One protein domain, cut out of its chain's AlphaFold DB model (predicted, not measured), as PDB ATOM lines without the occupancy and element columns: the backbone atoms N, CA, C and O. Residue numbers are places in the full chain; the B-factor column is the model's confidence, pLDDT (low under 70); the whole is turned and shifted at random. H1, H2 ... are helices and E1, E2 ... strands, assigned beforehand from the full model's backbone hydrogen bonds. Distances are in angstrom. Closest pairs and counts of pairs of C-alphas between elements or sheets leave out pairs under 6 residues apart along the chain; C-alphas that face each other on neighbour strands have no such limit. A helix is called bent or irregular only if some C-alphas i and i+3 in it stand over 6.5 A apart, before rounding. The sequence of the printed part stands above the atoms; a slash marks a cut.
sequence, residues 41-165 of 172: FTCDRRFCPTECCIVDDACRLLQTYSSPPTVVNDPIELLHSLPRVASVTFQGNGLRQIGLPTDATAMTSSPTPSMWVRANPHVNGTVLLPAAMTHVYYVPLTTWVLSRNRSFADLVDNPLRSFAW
ATOM      1  N   PHE A  41     109.140 146.011 149.410       97.44
ATOM      2  CA  PHE A  41     108.901 147.430 149.644       97.44
ATOM      3  C   PHE A  41     109.258 148.238 148.398       97.44
ATOM      4  O   PHE A  41     110.388 148.170 147.906       97.44
ATOM      5  N   THR A  42     108.331 149.065 147.930       96.56
ATOM      6  CA  THR A  42     108.547 149.972 146.804       96.56
ATOM      7  C   THR A  42     107.802 151.291 147.014       96.56
ATOM      8  O   THR A  42     106.823 151.372 147.743       96.56
ATOM      9  N   CYS A  43     108.306 152.348 146.395       95.94
ATOM     10  CA  CYS A  43     107.723 153.688 146.301       95.94
ATOM     11  C   CYS A  43     107.595 154.112 144.832       95.94
ATOM     12  O   CYS A  43     107.409 155.282 144.502       95.94
ATOM     13  N   ASP A  44     107.750 153.145 143.929       92.75
ATOM     14  CA  ASP A  44     107.558 153.343 142.511       92.75
ATOM     15  C   ASP A  44     106.067 153.288 142.178       92.75
ATOM     16  O   ASP A  44     105.387 152.287 142.430       92.75
ATOM     17  N   ARG A  45     105.569 154.360 141.557       90.44
ATOM     18  CA  ARG A  45     104.157 154.513 141.182       90.44
ATOM     19  C   ARG A  45     103.675 153.501 140.141       90.44
ATOM     20  O   ARG A  45     102.470 153.358 139.959       90.44
ATOM     21  N   ARG A  46     104.587 152.784 139.474       91.00
ATOM     22  CA  ARG A  46     104.246 151.644 138.603       91.00
ATOM     23  C   ARG A  46     103.619 150.486 139.384       91.00
ATOM     24  O   ARG A  46     102.821 149.751 138.815       91.00
ATOM     25  N   PHE A  47     103.971 150.339 140.662       92.00
ATOM     26  CA  PHE A  47     103.525 149.236 141.522       92.00
ATOM     27  C   PHE A  47     102.716 149.721 142.730       92.00
ATOM     28  O   PHE A  47     101.900 148.972 143.261       92.00
ATOM     29  N   CYS A  48     102.913 150.973 143.152       90.56
ATOM     30  CA  CYS A  48     102.187 151.580 144.260       90.56
ATOM     31  C   CYS A  48     101.194 152.641 143.777       90.56
ATOM     32  O   CYS A  48     101.606 153.619 143.157       90.56
ATOM     33  N   PRO A  49      99.900 152.531 144.124       85.69
ATOM     34  CA  PRO A  49      98.932 153.589 143.837       85.69
ATOM     35  C   PRO A  49      99.149 154.843 144.704       85.69
ATOM     36  O   PRO A  49      98.715 155.932 144.335       85.69
ATOM     37  N   THR A  50      99.800 154.689 145.862       86.38
ATOM     38  CA  THR A  50     100.144 155.768 146.802       86.38
ATOM     39  C   THR A  50     101.649 156.071 146.764       86.38
ATOM     40  O   THR A  50     102.335 155.724 145.806       86.38
ATOM     41  N   GLU A  51     102.179 156.747 147.789       89.69
ATOM     42  CA  GLU A  51     103.604 157.091 147.876       89.69
ATOM     43  C   GLU A  51     104.507 155.856 147.995       89.69
ATOM     44  O   GLU A  51     105.464 155.734 147.239       89.69
ATOM     45  N   CYS A  52     104.199 154.932 148.912       96.00
ATOM     46  CA  CYS A  52     104.932 153.678 149.088       96.00
ATOM     47  C   CYS A  52     103.982 152.538 149.450       96.00
ATOM     48  O   CYS A  52     102.905 152.756 150.015       96.00
ATOM     49  N   CYS A  53     104.389 151.312 149.157       97.12
ATOM     50  CA  CYS A  53     103.609 150.110 149.383       97.12
ATOM     51  C   CYS A  53     104.501 148.866 149.485       97.12
ATOM     52  O   CYS A  53     105.702 148.906 149.206       97.12
ATOM     53  N   ILE A  54     103.886 147.759 149.887       97.69
ATOM     54  CA  ILE A  54     104.456 146.420 149.820       97.69
ATOM     55  C   ILE A  54     103.674 145.630 148.784       97.69
ATOM     56  O   ILE A  54     102.440 145.644 148.797       97.69
ATOM     57  N   VAL A  55     104.392 144.936 147.909       97.25
ATOM     58  CA  VAL A  55     103.826 144.045 146.891       97.25
ATOM     59  C   VAL A  55     104.410 142.638 146.999       97.25
ATOM     60  O   VAL A  55     105.494 142.472 147.560       97.25
ATOM     61  N   ASP A  56     103.699 141.639 146.483       96.50
ATOM     62  CA  ASP A  56     104.173 140.251 146.406       96.50
ATOM     63  C   ASP A  56     104.980 139.954 145.124       96.50
ATOM     64  O   ASP A  56     105.236 140.833 144.292       96.50
ATOM     65  N   ASP A  57     105.375 138.690 144.963       94.94
ATOM     66  CA  ASP A  57     106.116 138.159 143.812       94.94
ATOM     67  C   ASP A  57     105.310 138.149 142.501       94.94
ATOM     68  O   ASP A  57     105.875 137.962 141.420       94.94
ATOM     69  N   ALA A  58     104.001 138.393 142.582       94.75
ATOM     70  CA  ALA A  58     103.085 138.591 141.471       94.75
ATOM     71  C   ALA A  58     102.701 140.075 141.289       94.75
ATOM     72  O   ALA A  58     101.774 140.375 140.532       94.75
ATOM     73  N   CYS A  59     103.414 141.001 141.945       94.19
ATOM     74  CA  CYS A  59     103.191 142.450 141.912       94.19
ATOM     75  C   CYS A  59     101.803 142.859 142.435       94.19
ATOM     76  O   CYS A  59     101.296 143.936 142.108       94.19
ATOM     77  N   ARG A  60     101.169 142.014 143.252       94.75
ATOM     78  CA  ARG A  60      99.904 142.330 143.909       94.75
ATOM     79  C   ARG A  60     100.183 143.135 145.158       94.75
ATOM     80  O   ARG A  60     101.091 142.841 145.928       94.75
ATOM     81  N   LEU A  61      99.362 144.151 145.359       95.44
ATOM     82  CA  LEU A  61      99.435 145.027 146.512       95.44
ATOM     83  C   LEU A  61      99.087 144.263 147.795       95.44
ATOM     84  O   LEU A  61      97.971 143.767 147.933       95.44
ATOM     85  N   LEU A  62     100.028 144.208 148.736       96.06
ATOM     86  CA  LEU A  62      99.836 143.623 150.064       96.06
ATOM     87  C   LEU A  62      99.475 144.691 151.099       96.06
ATOM     88  O   LEU A  62      98.589 144.490 151.924       96.06
ATOM     89  N   GLN A  63     100.156 145.838 151.048       95.38
ATOM     90  CA  GLN A  63      99.998 146.919 152.020       95.38
ATOM     91  C   GLN A  63     100.322 148.264 151.384       95.38
ATOM     92  O   GLN A  63     101.260 148.367 150.604       95.38
ATOM     93  N   THR A  64      99.593 149.315 151.749       95.38
ATOM     94  CA  THR A  64      99.899 150.696 151.355       95.38
ATOM     95  C   THR A  64     100.314 151.516 152.561       95.38
ATOM     96  O   THR A  64      99.780 151.358 153.658       95.38
ATOM     97  N   TYR A  65     101.241 152.442 152.340       94.38
ATOM     98  CA  TYR A  65     101.512 153.515 153.282       94.38
ATOM     99  C   TYR A  65     100.768 154.767 152.817       94.38
ATOM    100  O   TYR A  65     100.854 155.172 151.652       94.38
ATOM    101  N   SER A  66     100.016 155.375 153.732       88.38
ATOM    102  CA  SER A  66      99.283 156.627 153.507       88.38
ATOM    103  C   SER A  66     100.207 157.850 153.451       88.38
ATOM    104  O   SER A  66      99.815 158.892 152.929       88.38
ATOM    105  N   SER A  67     101.441 157.721 153.935       91.62
ATOM    106  CA  SER A  67     102.520 158.702 153.808       91.62
ATOM    107  C   SER A  67     103.877 157.993 153.699       91.62
ATOM    108  O   SER A  67     103.974 156.822 154.071       91.62
ATOM    109  N   PRO A  68     104.935 158.656 153.194       92.31
ATOM    110  CA  PRO A  68     106.265 158.058 153.117       92.31
ATOM    111  C   PRO A  68     106.768 157.637 154.512       92.31
ATOM    112  O   PRO A  68     106.933 158.502 155.380       92.31
ATOM    113  N   PRO A  69     107.014 156.337 154.762       94.50
ATOM    114  CA  PRO A  69     107.402 155.875 156.087       94.50
ATOM    115  C   PRO A  69     108.852 156.259 156.407       94.50
ATOM    116  O   PRO A  69     109.747 156.151 155.569       94.50
ATOM    117  N   THR A  70     109.096 156.667 157.653       95.00
ATOM    118  CA  THR A  70     110.449 156.881 158.200       95.00
ATOM    119  C   THR A  70     110.976 155.655 158.946       95.00
ATOM    120  O   THR A  70     112.185 155.519 159.136       95.00
ATOM    121  N   VAL A  71     110.090 154.736 159.337       94.31
ATOM    122  CA  VAL A  71     110.418 153.437 159.933       94.31
ATOM    123  C   VAL A  71     109.551 152.371 159.274       94.31
ATOM    124  O   VAL A  71     108.338 152.544 159.164       94.31
ATOM    125  N   VAL A  72     110.176 151.282 158.842       96.00
ATOM    126  CA  VAL A  72     109.537 150.137 158.192       96.00
ATOM    127  C   VAL A  72     109.877 148.886 158.994       96.00
ATOM    128  O   VAL A  72     111.028 148.442 159.013       96.00
ATOM    129  N   ASN A  73     108.858 148.338 159.655       94.81
ATOM    130  CA  ASN A  73     108.940 147.102 160.443       94.81
ATOM    131  C   ASN A  73     108.152 145.953 159.796       94.81
ATOM    132  O   ASN A  73     108.256 144.812 160.237       94.81
ATOM    133  N   ASP A  74     107.347 146.258 158.775       96.44
ATOM    134  CA  ASP A  74     106.542 145.281 158.051       96.44
ATOM    135  C   ASP A  74     107.443 144.277 157.314       96.44
ATOM    136  O   ASP A  74     108.471 144.701 156.778       96.44
ATOM    137  N   PRO A  75     107.076 142.982 157.248       96.50
ATOM    138  CA  PRO A  75     107.905 141.952 156.627       96.50
ATOM    139  C   PRO A  75     108.193 142.238 155.149       96.50
ATOM    140  O   PRO A  75     107.286 142.213 154.315       96.50
ATOM    141  N   ILE A  76     109.461 142.454 154.807       96.56
ATOM    142  CA  ILE A  76     109.923 142.687 153.432       96.56
ATOM    143  C   ILE A  76     111.172 141.852 153.179       96.56
ATOM    144  O   ILE A  76     112.095 141.853 153.985       96.56
ATOM    145  N   GLU A  77     111.232 141.161 152.049       95.56
ATOM    146  CA  GLU A  77     112.445 140.471 151.607       95.56
ATOM    147  C   GLU A  77     113.311 141.373 150.723       95.56
ATOM    148  O   GLU A  77     114.542 141.289 150.767       95.56
ATOM    149  N   LEU A  78     112.674 142.267 149.961       95.06
ATOM    150  CA  LEU A  78     113.324 143.179 149.026       95.06
ATOM    151  C   LEU A  78     112.960 144.640 149.313       95.06
ATOM    152  O   LEU A  78     111.792 145.000 149.449       95.06
ATOM    153  N   LEU A  79     113.973 145.503 149.323       95.00
ATOM    154  CA  LEU A  79     113.825 146.954 149.279       95.00
ATOM    155  C   LEU A  79     114.115 147.451 147.857       95.00
ATOM    156  O   LEU A  79     115.274 147.601 147.484       95.00
ATOM    157  N   HIS A  80     113.078 147.706 147.061       95.25
ATOM    158  CA  HIS A  80     113.214 148.101 145.653       95.25
ATOM    159  C   HIS A  80     113.595 149.577 145.475       95.25
ATOM    160  O   HIS A  80     114.489 149.898 144.696       95.25
ATOM    161  N   SER A  81     112.946 150.473 146.217       94.94
ATOM    162  CA  SER A  81     113.163 151.922 146.129       94.94
ATOM    163  C   SER A  81     112.921 152.591 147.476       94.94
ATOM    164  O   SER A  81     112.116 152.110 148.273       94.94
ATOM    165  N   LEU A  82     113.554 153.739 147.707       93.94
ATOM    166  CA  LEU A  82     113.472 154.453 148.981       93.94
ATOM    167  C   LEU A  82     112.366 155.525 148.997       93.94
ATOM    168  O   LEU A  82     112.196 156.232 147.998       93.94
ATOM    169  N   PRO A  83     111.673 155.715 150.139       95.44
ATOM    170  CA  PRO A  83     110.693 156.789 150.312       95.44
ATOM    171  C   PRO A  83     111.382 158.144 150.259       95.44
ATOM    172  O   PRO A  83     112.498 158.253 150.745       95.44
ATOM    173  N   ARG A  84     110.722 159.187 149.746       93.50
ATOM    174  CA  ARG A  84     111.275 160.554 149.664       93.50
ATOM    175  C   ARG A  84     111.256 161.258 151.027       93.50
ATOM    176  O   ARG A  84     110.429 162.131 151.275       93.50
ATOM    177  N   VAL A  85     112.166 160.867 151.912       94.94
ATOM    178  CA  VAL A  85     112.298 161.391 153.283       94.94
ATOM    179  C   VAL A  85     113.759 161.686 153.606       94.94
ATOM    180  O   VAL A  85     114.664 161.204 152.936       94.94
ATOM    181  N   ALA A  86     114.011 162.467 154.657       91.62
ATOM    182  CA  ALA A  86     115.379 162.769 155.084       91.62
ATOM    183  C   ALA A  86     116.122 161.532 155.623       91.62
ATOM    184  O   ALA A  86     117.330 161.398 155.453       91.62
ATOM    185  N   SER A  87     115.412 160.621 156.286       88.19
ATOM    186  CA  SER A  87     115.988 159.387 156.809       88.19
ATOM    187  C   SER A  87     114.921 158.309 156.903       88.19
ATOM    188  O   SER A  87     113.798 158.587 157.328       88.19
ATOM    189  N   VAL A  88     115.289 157.077 156.557       93.88
ATOM    190  CA  VAL A  88     114.434 155.893 156.698       93.88
ATOM    191  C   VAL A  88     115.166 154.779 157.443       93.88
ATOM    192  O   VAL A  88     116.376 154.611 157.284       93.88
ATOM    193  N   THR A  89     114.441 154.026 158.266       91.88
ATOM    194  CA  THR A  89     114.952 152.863 158.999       91.88
ATOM    195  C   THR A  89     114.173 151.608 158.635       91.88
ATOM    196  O   THR A  89     112.963 151.566 158.819       91.88
ATOM    197  N   PHE A  90     114.871 150.569 158.191       92.94
ATOM    198  CA  PHE A  90     114.337 149.219 158.010       92.94
ATOM    199  C   PHE A  90     114.801 148.362 159.179       92.94
ATOM    200  O   PHE A  90     116.011 148.190 159.370       92.94
ATOM    201  N   GLN A  91     113.868 147.870 159.990       90.50
ATOM    202  CA  GLN A  91     114.198 147.253 161.271       90.50
ATOM    203  C   GLN A  91     113.545 145.885 161.442       90.50
ATOM    204  O   GLN A  91     112.328 145.778 161.528       90.50
ATOM    205  N   GLY A  92     114.382 144.851 161.581       85.81
ATOM    206  CA  GLY A  92     113.948 143.525 162.037       85.81
ATOM    207  C   GLY A  92     112.870 142.889 161.165       85.81
ATOM    208  O   GLY A  92     112.046 142.137 161.674       85.81
ATOM    209  N   ASN A  93     112.854 143.221 159.876       90.56
ATOM    210  CA  ASN A  93     111.734 142.979 158.982       90.56
ATOM    211  C   ASN A  93     111.995 141.887 157.940       90.56
ATOM    212  O   ASN A  93     111.235 141.742 156.990       90.56
ATOM    213  N   GLY A  94     113.060 141.105 158.124       89.19
ATOM    214  CA  GLY A  94     113.387 139.996 157.234       89.19
ATOM    215  C   GLY A  94     114.005 140.439 155.911       89.19
ATOM    216  O   GLY A  94     114.018 139.647 154.977       89.19
ATOM    217  N   LEU A  95     114.546 141.663 155.836       90.75
ATOM    218  CA  LEU A  95     115.176 142.190 154.629       90.75
ATOM    219  C   LEU A  95     116.347 141.296 154.207       90.75
ATOM    220  O   LEU A  95     117.244 141.005 155.005       90.75
ATOM    221  N   ARG A  96     116.339 140.875 152.942       89.25
ATOM    222  CA  ARG A  96     117.349 139.993 152.337       89.25
ATOM    223  C   ARG A  96     118.124 140.693 151.236       89.25
ATOM    224  O   ARG A  96     119.316 140.439 151.093       89.25
ATOM    225  N   GLN A  97     117.476 141.588 150.494       87.75
ATOM    226  CA  GLN A  97     118.090 142.291 149.376       87.75
ATOM    227  C   GLN A  97     117.690 143.767 149.342       87.75
ATOM    228  O   GLN A  97     116.555 144.139 149.639       87.75
ATOM    229  N   ILE A  98     118.640 144.614 148.948       89.44
ATOM    230  CA  ILE A  98     118.425 146.039 148.706       89.44
ATOM    231  C   ILE A  98     118.716 146.299 147.230       89.44
ATOM    232  O   ILE A  98     119.781 145.948 146.734       89.44
ATOM    233  N   GLY A  99     117.763 146.916 146.543       88.06
ATOM    234  CA  GLY A  99     117.800 147.185 145.113       88.06
ATOM    235  C   GLY A  99     117.556 145.949 144.245       88.06
ATOM    236  O   GLY A  99     117.696 144.798 144.666       88.06
ATOM    237  N   LEU A 100     117.201 146.206 142.988       85.81
ATOM    238  CA  LEU A 100     117.096 145.202 141.935       85.81
ATOM    239  C   LEU A 100     118.112 145.518 140.833       85.81
ATOM    240  O   LEU A 100     118.065 146.619 140.287       85.81
ATOM    241  N   PRO A 101     118.995 144.578 140.450       78.50
ATOM    242  CA  PRO A 101     119.959 144.809 139.371       78.50
ATOM    243  C   PRO A 101     119.304 145.172 138.032       78.50
ATOM    244  O   PRO A 101     119.855 145.953 137.262       78.50
ATOM    245  N   THR A 102     118.119 144.624 137.764       84.12
ATOM    246  CA  THR A 102     117.333 144.873 136.548       84.12
ATOM    247  C   THR A 102     116.616 146.225 136.545       84.12
ATOM    248  O   THR A 102     116.147 146.645 135.490       84.12
ATOM    249  N   ASP A 103     116.548 146.916 137.688       87.88
ATOM    250  CA  ASP A 103     115.922 148.235 137.837       87.88
ATOM    251  C   ASP A 103     116.683 149.094 138.862       87.88
ATOM    252  O   ASP A 103     116.159 149.552 139.880       87.88
ATOM    253  N   ALA A 104     117.975 149.306 138.602       81.88
ATOM    254  CA  ALA A 104     118.827 150.094 139.492       81.88
ATOM    255  C   ALA A 104     118.318 151.538 139.665       81.88
ATOM    256  O   ALA A 104     118.501 152.139 140.724       81.88
ATOM    257  N   THR A 105     117.644 152.082 138.648       85.94
ATOM    258  CA  THR A 105     117.078 153.437 138.643       85.94
ATOM    259  C   THR A 105     116.062 153.679 139.753       85.94
ATOM    260  O   THR A 105     116.017 154.783 140.303       85.94
ATOM    261  N   ALA A 106     115.274 152.669 140.127       89.12
ATOM    262  CA  ALA A 106     114.306 152.797 141.212       89.12
ATOM    263  C   ALA A 106     114.983 153.073 142.568       89.12
ATOM    264  O   ALA A 106     114.469 153.844 143.380       89.12
ATOM    265  N   MET A 107     116.174 152.507 142.788       86.38
ATOM    266  CA  MET A 107     116.992 152.795 143.963       86.38
ATOM    267  C   MET A 107     117.763 154.110 143.804       86.38
ATOM    268  O   MET A 107     117.662 154.990 144.659       86.38
ATOM    269  N   THR A 108     118.511 154.282 142.711       82.38
ATOM    270  CA  THR A 108     119.490 155.377 142.577       82.38
ATOM    271  C   THR A 108     118.868 156.758 142.377       82.38
ATOM    272  O   THR A 108     119.519 157.769 142.640       82.38
ATOM    273  N   SER A 109     117.607 156.824 141.944       86.75
ATOM    274  CA  SER A 109     116.873 158.082 141.750       86.75
ATOM    275  C   SER A 109     116.363 158.716 143.048       86.75
ATOM    276  O   SER A 109     115.869 159.847 143.027       86.75
ATOM    277  N   SER A 110     116.445 158.011 144.180       87.06
ATOM    278  CA  SER A 110     115.873 158.505 145.428       87.06
ATOM    279  C   SER A 110     116.632 159.725 145.980       87.06
ATOM    280  O   SER A 110     117.861 159.705 146.056       87.06
ATOM    281  N   PRO A 111     115.931 160.781 146.441       89.06
ATOM    282  CA  PRO A 111     116.563 161.932 147.084       89.06
ATOM    283  C   PRO A 111     116.965 161.662 148.543       89.06
ATOM    284  O   PRO A 111     117.434 162.574 149.218       89.06
ATOM    285  N   THR A 112     116.737 160.451 149.055       87.38
ATOM    286  CA  THR A 112     116.892 160.116 150.473       87.38
ATOM    287  C   THR A 112     118.354 160.111 150.889       87.38
ATOM    288  O   THR A 112     119.115 159.245 150.449       87.38
ATOM    289  N   PRO A 113     118.772 161.042 151.764       81.56
ATOM    290  CA  PRO A 113     120.179 161.219 152.068       81.56
ATOM    291  C   PRO A 113     120.696 160.231 153.118       81.56
ATOM    292  O   PRO A 113     121.910 160.080 153.253       81.56
ATOM    293  N   SER A 114     119.812 159.586 153.887       81.81
ATOM    294  CA  SER A 114     120.189 158.676 154.973       81.81
ATOM    295  C   SER A 114     119.315 157.422 155.036       81.81
ATOM    296  O   SER A 114     118.088 157.505 154.971       81.81
ATOM    297  N   MET A 115     119.939 156.260 155.233       86.44
ATOM    298  CA  MET A 115     119.243 154.987 155.452       86.44
ATOM    299  C   MET A 115     119.859 154.192 156.606       86.44
ATOM    300  O   MET A 115     121.079 154.077 156.725       86.44
ATOM    301  N   TRP A 116     118.999 153.583 157.418       87.25
ATOM    302  CA  TRP A 116     119.367 152.630 158.457       87.25
ATOM    303  C   TRP A 116     118.800 151.250 158.138       87.25
ATOM    304  O   TRP A 116     117.617 151.111 157.836       87.25
ATOM    305  N   VAL A 117     119.626 150.223 158.281       85.25
ATOM    306  CA  VAL A 117     119.226 148.819 158.196       85.25
ATOM    307  C   VAL A 117     119.627 148.159 159.508       85.25
ATOM    308  O   VAL A 117     120.804 147.930 159.789       85.25
ATOM    309  N   ARG A 118     118.638 147.906 160.359       84.50
ATOM    310  CA  ARG A 118     118.827 147.381 161.711       84.50
ATOM    311  C   ARG A 118     118.223 145.998 161.809       84.50
ATOM    312  O   ARG A 118     117.157 145.741 161.263       84.50
ATOM    313  N   ALA A 119     118.873 145.115 162.553       82.75
ATOM    314  CA  ALA A 119     118.309 143.820 162.901       82.75
ATOM    315  C   ALA A 119     117.912 142.929 161.704       82.75
ATOM    316  O   ALA A 119     117.059 142.061 161.841       82.75
ATOM    317  N   ASN A 120     118.570 143.097 160.553       80.69
ATOM    318  CA  ASN A 120     118.364 142.271 159.365       80.69
ATOM    319  C   ASN A 120     119.643 141.467 159.054       80.69
ATOM    320  O   ASN A 120     120.476 141.909 158.258       80.69
ATOM    321  N   PRO A 121     119.852 140.314 159.723       79.12
ATOM    322  CA  PRO A 121     121.092 139.537 159.614       79.12
ATOM    323  C   PRO A 121     121.260 138.829 158.262       79.12
ATOM    324  O   PRO A 121     122.341 138.333 157.967       79.12
ATOM    325  N   HIS A 122     120.202 138.767 157.451       80.25
ATOM    326  CA  HIS A 122     120.184 138.057 156.172       80.25
ATOM    327  C   HIS A 122     120.329 138.975 154.953       80.25
ATOM    328  O   HIS A 122     120.255 138.481 153.830       80.25
ATOM    329  N   VAL A 123     120.542 140.283 155.153       78.88
ATOM    330  CA  VAL A 123     120.800 141.214 154.046       78.88
ATOM    331  C   VAL A 123     122.108 140.827 153.377       78.88
ATOM    332  O   VAL A 123     123.161 140.838 154.014       78.88
ATOM    333  N   ASN A 124     122.036 140.498 152.093       67.81
ATOM    334  CA  ASN A 124     123.181 140.122 151.282       67.81
ATOM    335  C   ASN A 124     123.085 140.782 149.899       67.81
ATOM    336  O   ASN A 124     121.993 141.029 149.388       67.81
ATOM    337  N   GLY A 125     124.238 141.046 149.291       62.19
ATOM    338  CA  GLY A 125     124.346 141.589 147.940       62.19
ATOM    339  C   GLY A 125     124.957 142.987 147.856       62.19
ATOM    340  O   GLY A 125     125.162 143.693 148.843       62.19
ATOM    341  N   THR A 126     125.265 143.361 146.621       56.81
ATOM    342  CA  THR A 126     125.794 144.666 146.225       56.81
ATOM    343  C   THR A 126     124.639 145.526 145.731       56.81
ATOM    344  O   THR A 126     123.856 145.071 144.901       56.81
ATOM    345  N   VAL A 127     124.546 146.770 146.205       66.38
ATOM    346  CA  VAL A 127     123.533 147.726 145.746       66.38
ATOM    347  C   VAL A 127     124.170 149.034 145.305       66.38
ATOM    348  O   VAL A 127     125.103 149.520 145.943       66.38
ATOM    349  N   LEU A 128     123.639 149.608 144.224       66.94
ATOM    350  CA  LEU A 128     123.913 150.986 143.834       66.94
ATOM    351  C   LEU A 128     123.030 151.916 144.660       66.94
ATOM    352  O   LEU A 128     121.802 151.853 144.588       66.94
ATOM    353  N   LEU A 129     123.663 152.762 145.465       74.88
ATOM    354  CA  LEU A 129     122.971 153.718 146.317       74.88
ATOM    355  C   LEU A 129     122.644 155.008 145.548       74.88
ATOM    356  O   LEU A 129     123.323 155.335 144.571       74.88
ATOM    357  N   PRO A 130     121.619 155.763 145.976       76.75
ATOM    358  CA  PRO A 130     121.333 157.061 145.386       76.75
ATOM    359  C   PRO A 130     122.490 158.043 145.558       76.75
ATOM    360  O   PRO A 130     123.107 158.096 146.617       76.75
ATOM    361  N   ALA A 131     122.730 158.895 144.559       73.50
ATOM    362  CA  ALA A 131     123.791 159.910 144.619       73.50
ATOM    363  C   ALA A 131     123.584 160.932 145.755       73.50
ATOM    364  O   ALA A 131     124.541 161.492 146.284       73.50
ATOM    365  N   ALA A 132     122.328 161.163 146.148       72.25
ATOM    366  CA  ALA A 132     121.982 162.012 147.285       72.25
ATOM    367  C   ALA A 132     122.305 161.355 148.642       72.25
ATOM    368  O   ALA A 132     122.341 162.045 149.664       72.25
ATOM    369  N   MET A 133     122.524 160.035 148.669       76.94
ATOM    370  CA  MET A 133     122.765 159.280 149.888       76.94
ATOM    371  C   MET A 133     124.171 159.546 150.416       76.94
ATOM    372  O   MET A 133     125.177 159.138 149.845       76.94
ATOM    373  N   THR A 134     124.218 160.225 151.553       70.19
ATOM    374  CA  THR A 134     125.455 160.594 152.243       70.19
ATOM    375  C   THR A 134     125.749 159.664 153.412       70.19
ATOM    376  O   THR A 134     126.907 159.514 153.798       70.19
ATOM    377  N   HIS A 135     124.718 159.011 153.964       69.00
ATOM    378  CA  HIS A 135     124.857 158.158 155.138       69.00
ATOM    379  C   HIS A 135     124.094 156.837 154.990       69.00
ATOM    380  O   HIS A 135     122.897 156.813 154.705       69.00
ATOM    381  N   VAL A 136     124.780 155.729 155.268       67.69
ATOM    382  CA  VAL A 136     124.173 154.400 155.417       67.69
ATOM    383  C   VAL A 136     124.679 153.774 156.701       67.69
ATOM    384  O   VAL A 136     125.884 153.756 156.953       67.69
ATOM    385  N   TYR A 137     123.759 153.249 157.503       74.50
ATOM    386  CA  TYR A 137     124.063 152.622 158.781       74.50
ATOM    387  C   TYR A 137     123.511 151.198 158.814       74.50
ATOM    388  O   TYR A 137     122.309 150.993 158.646       74.50
ATOM    389  N   TYR A 138     124.372 150.214 159.079       72.38
ATOM    390  CA  TYR A 138     123.986 148.813 159.246       72.38
ATOM    391  C   TYR A 138     124.273 148.341 160.676       72.38
ATOM    392  O   TYR A 138     125.393 148.487 161.164       72.38
ATOM    393  N   VAL A 139     123.263 147.781 161.351       72.50
ATOM    394  CA  VAL A 139     123.373 147.280 162.733       72.50
ATOM    395  C   VAL A 139     122.876 145.828 162.788       72.50
ATOM    396  O   VAL A 139     121.661 145.607 162.854       72.50
ATOM    397  N   PRO A 140     123.771 144.822 162.748       65.19
ATOM    398  CA  PRO A 140     123.369 143.423 162.867       65.19
ATOM    399  C   PRO A 140     122.913 143.105 164.301       65.19
ATOM    400  O   PRO A 140     123.471 143.617 165.268       65.19
ATOM    401  N   LEU A 141     121.924 142.212 164.455       59.56
ATOM    402  CA  LEU A 141     121.489 141.704 165.771       59.56
ATOM    403  C   LEU A 141     122.593 140.910 166.494       59.56
ATOM    404  O   LEU A 141     122.545 140.734 167.710       59.56
ATOM    405  N   THR A 142     123.607 140.436 165.770       46.03
ATOM    406  CA  THR A 142     124.721 139.658 166.317       46.03
ATOM    407  C   THR A 142     125.843 140.557 166.835       46.03
ATOM    408  O   THR A 142     126.966 140.520 166.342       46.03
ATOM    409  N   THR A 143     125.561 141.326 167.882       42.03
ATOM    410  CA  THR A 143     126.585 141.711 168.863       42.03
ATOM    411  C   THR A 143     126.065 141.420 170.261       42.03
ATOM    412  O   THR A 143     125.721 142.320 171.022       42.03
ATOM    413  N   TRP A 144     126.051 140.135 170.619       29.62
ATOM    414  CA  TRP A 144     126.253 139.749 172.009       29.62
ATOM    415  C   TRP A 144     127.728 139.995 172.338       29.62
ATOM    416  O   TRP A 144     128.568 139.117 172.169       29.62
ATOM    417  N   VAL A 145     128.056 141.201 172.795       28.58
ATOM    418  CA  VAL A 145     129.215 141.385 173.670       28.58
ATOM    419  C   VAL A 145     128.646 141.663 175.049       28.58
ATOM    420  O   VAL A 145     128.187 142.764 175.341       28.58
ATOM    421  N   LEU A 146     128.660 140.628 175.887       27.64
ATOM    422  CA  LEU A 146     128.572 140.742 177.339       27.64
ATOM    423  C   LEU A 146     129.755 141.604 177.814       27.64
ATOM    424  O   LEU A 146     130.804 141.101 178.203       27.64
ATOM    425  N   SER A 147     129.601 142.923 177.761       25.53
ATOM    426  CA  SER A 147     130.395 143.842 178.566       25.53
ATOM    427  C   SER A 147     129.645 144.015 179.879       25.53
ATOM    428  O   SER A 147     128.612 144.685 179.913       25.53
ATOM    429  N   ARG A 148     130.142 143.411 180.970       25.27
ATOM    430  CA  ARG A 148     129.722 143.788 182.333       25.27
ATOM    431  C   ARG A 148     129.738 145.325 182.407       25.27
ATOM    432  O   ARG A 148     130.772 145.915 182.122       25.27
ATOM    433  N   ASN A 149     128.613 145.940 182.771       29.05
ATOM    434  CA  ASN A 149     128.423 147.380 183.030       29.05
ATOM    435  C   ASN A 149     128.039 148.352 181.899       29.05
ATOM    436  O   ASN A 149     128.263 149.544 182.087       29.05
ATOM    437  N   ARG A 150     127.381 147.955 180.801       31.59
ATOM    438  CA  ARG A 150     126.591 148.941 180.025       31.59
ATOM    439  C   ARG A 150     125.239 148.381 179.607       31.59
ATOM    440  O   ARG A 150     125.154 147.298 179.033       31.59
ATOM    441  N   SER A 151     124.182 149.088 179.992       31.20
ATOM    442  CA  SER A 151     122.796 148.759 179.679       31.20
ATOM    443  C   SER A 151     122.537 148.938 178.181       31.20
ATOM    444  O   SER A 151     123.192 149.719 177.501       31.20
ATOM    445  N   PHE A 152     121.541 148.217 177.667       35.38
ATOM    446  CA  PHE A 152     121.104 148.232 176.264       35.38
ATOM    447  C   PHE A 152     120.782 149.645 175.720       35.38
ATOM    448  O   PHE A 152     120.779 149.852 174.510       35.38
ATOM    449  N   ALA A 153     120.568 150.626 176.604       36.56
ATOM    450  CA  ALA A 153     120.377 152.036 176.267       36.56
ATOM    451  C   ALA A 153     121.606 152.671 175.576       36.56
ATOM    452  O   ALA A 153     121.442 153.430 174.625       36.56
ATOM    453  N   ASP A 154     122.831 152.266 175.932       37.06
ATOM    454  CA  ASP A 154     124.064 152.843 175.361       37.06
ATOM    455  C   ASP A 154     124.297 152.474 173.879       37.06
ATOM    456  O   ASP A 154     125.099 153.110 173.193       37.06
ATOM    457  N   LEU A 155     123.613 151.444 173.362       38.62
ATOM    458  CA  LEU A 155     123.657 151.049 171.943       38.62
ATOM    459  C   LEU A 155     122.635 151.805 171.084       38.62
ATOM    460  O   LEU A 155     122.793 151.869 169.865       38.62
ATOM    461  N   VAL A 156     121.607 152.380 171.708       43.53
ATOM    462  CA  VAL A 156     120.614 153.232 171.039       43.53
ATOM    463  C   VAL A 156     121.120 154.678 170.954       43.53
ATOM    464  O   VAL A 156     120.857 155.351 169.959       43.53
ATOM    465  N   ASP A 157     121.930 155.106 171.929       38.78
ATOM    466  CA  ASP A 157     122.392 156.494 172.088       38.78
ATOM    467  C   ASP A 157     123.706 156.847 171.374       38.78
ATOM    468  O   ASP A 157     124.141 157.998 171.429       38.78
ATOM    469  N   ASN A 158     124.342 155.910 170.660       36.56
ATOM    470  CA  ASN A 158     125.530 156.233 169.867       36.56
ATOM    471  C   ASN A 158     125.316 156.034 168.356       36.56
ATOM    472  O   ASN A 158     125.752 155.024 167.791       36.56
ATOM    473  N   PRO A 159     124.701 157.015 167.664       41.31
ATOM    474  CA  PRO A 159     124.542 157.000 166.209       41.31
ATOM    475  C   PRO A 159     125.877 157.047 165.435       41.31
ATOM    476  O   PRO A 159     125.864 156.963 164.210       41.31
ATOM    477  N   LEU A 160     127.029 157.147 166.115       34.06
ATOM    478  CA  LEU A 160     128.357 157.221 165.494       34.06
ATOM    479  C   LEU A 160     129.021 155.858 165.254       34.06
ATOM    480  O   LEU A 160     130.125 155.823 164.713       34.06
ATOM    481  N   ARG A 161     128.384 154.722 165.581       36.81
ATOM    482  CA  ARG A 161     128.809 153.424 165.017       36.81
ATOM    483  C   ARG A 161     128.255 153.265 163.601       36.81
ATOM    484  O   ARG A 161     127.437 152.395 163.310       36.81
ATOM    485  N   SER A 162     128.721 154.138 162.719       33.75
ATOM    486  CA  SER A 162     128.650 153.964 161.277       33.75
ATOM    487  C   SER A 162     129.583 152.818 160.895       33.75
ATOM    488  O   SER A 162     130.805 152.945 160.903       33.75
ATOM    489  N   PHE A 163     129.018 151.661 160.560       36.47
ATOM    490  CA  PHE A 163     129.760 150.720 159.735       36.47
ATOM    491  C   PHE A 163     129.813 151.324 158.338       36.47
ATOM    492  O   PHE A 163     128.808 151.380 157.632       36.47
ATOM    493  N   ALA A 164     130.986 151.844 157.973       35.25
ATOM    494  CA  ALA A 164     131.271 152.222 156.605       35.25
ATOM    495  C   ALA A 164     131.027 150.993 155.725       35.25
ATOM    496  O   ALA A 164     131.695 149.972 155.876       35.25
ATOM    497  N   TRP A 165     130.050 151.098 154.824       41.38
ATOM    498  CA  TRP A 165     129.880 150.141 153.739       41.38
ATOM    499  C   TRP A 165     131.249 149.949 153.052       41.38
ATOM    500  O   TRP A 165     131.937 150.966 152.866       41.38
TER     501      TRP A 165
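Overview. This is residues 41 to 165 of the 172 residues of an uncharacterized protein of Saprolegnia parasitica (strain CBS 223.65) (UniProt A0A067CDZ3). Little regular structure is here: a small parallel sheet, E3 E4 E5 in order, is a wall along one side of a loop-rich body, with antiparallel hairpin E1 and E2 at one end and residues 143 to 154 sticking out at the other. Of 125 printed residues, 36 are in named elements, E1 E2 E3 H1 E4 E5 H2, class mixed. The whole is compact, radius of gyration of the C-alphas 15.2 A, spanning 51 by 28 by 27 A.

Arrangement. Look at E4, residues 114 to 118: N 116 is 2.8 A from O 88 of E3, residues 87 to 91, and N 117 is 2.8 A from O 137 of E5, residues 135 to 139. H1, residues 101 to 108, is not on this sheet; E3, H1, E4 form a strand-helix-strand unit, parallel neighbour strands with a helix between, crossover right-handed. H1 is irregular, C-alphas 102 and 105 being 8.8 A apart; 1 of 4 O i to N i+4 and 2 of 5 O i to N i+3 pairs are within hydrogen-bond range. E1, residues 52 to 55, pairs with E2, residues 61 to 65, N 54 to O 63 at 2.8 A; both are apart from E3.

Along the chain. Find C-alpha 52 at (104.932, 153.678, 149.088), where E1 begins; E5 runs 13.3 A. H2, residues 153 to 156, ends at (120.614, 153.232, 171.039).

Size, cuts and confidence. The printed part has no cut; residues 140 to 165 are under pLDDT 70.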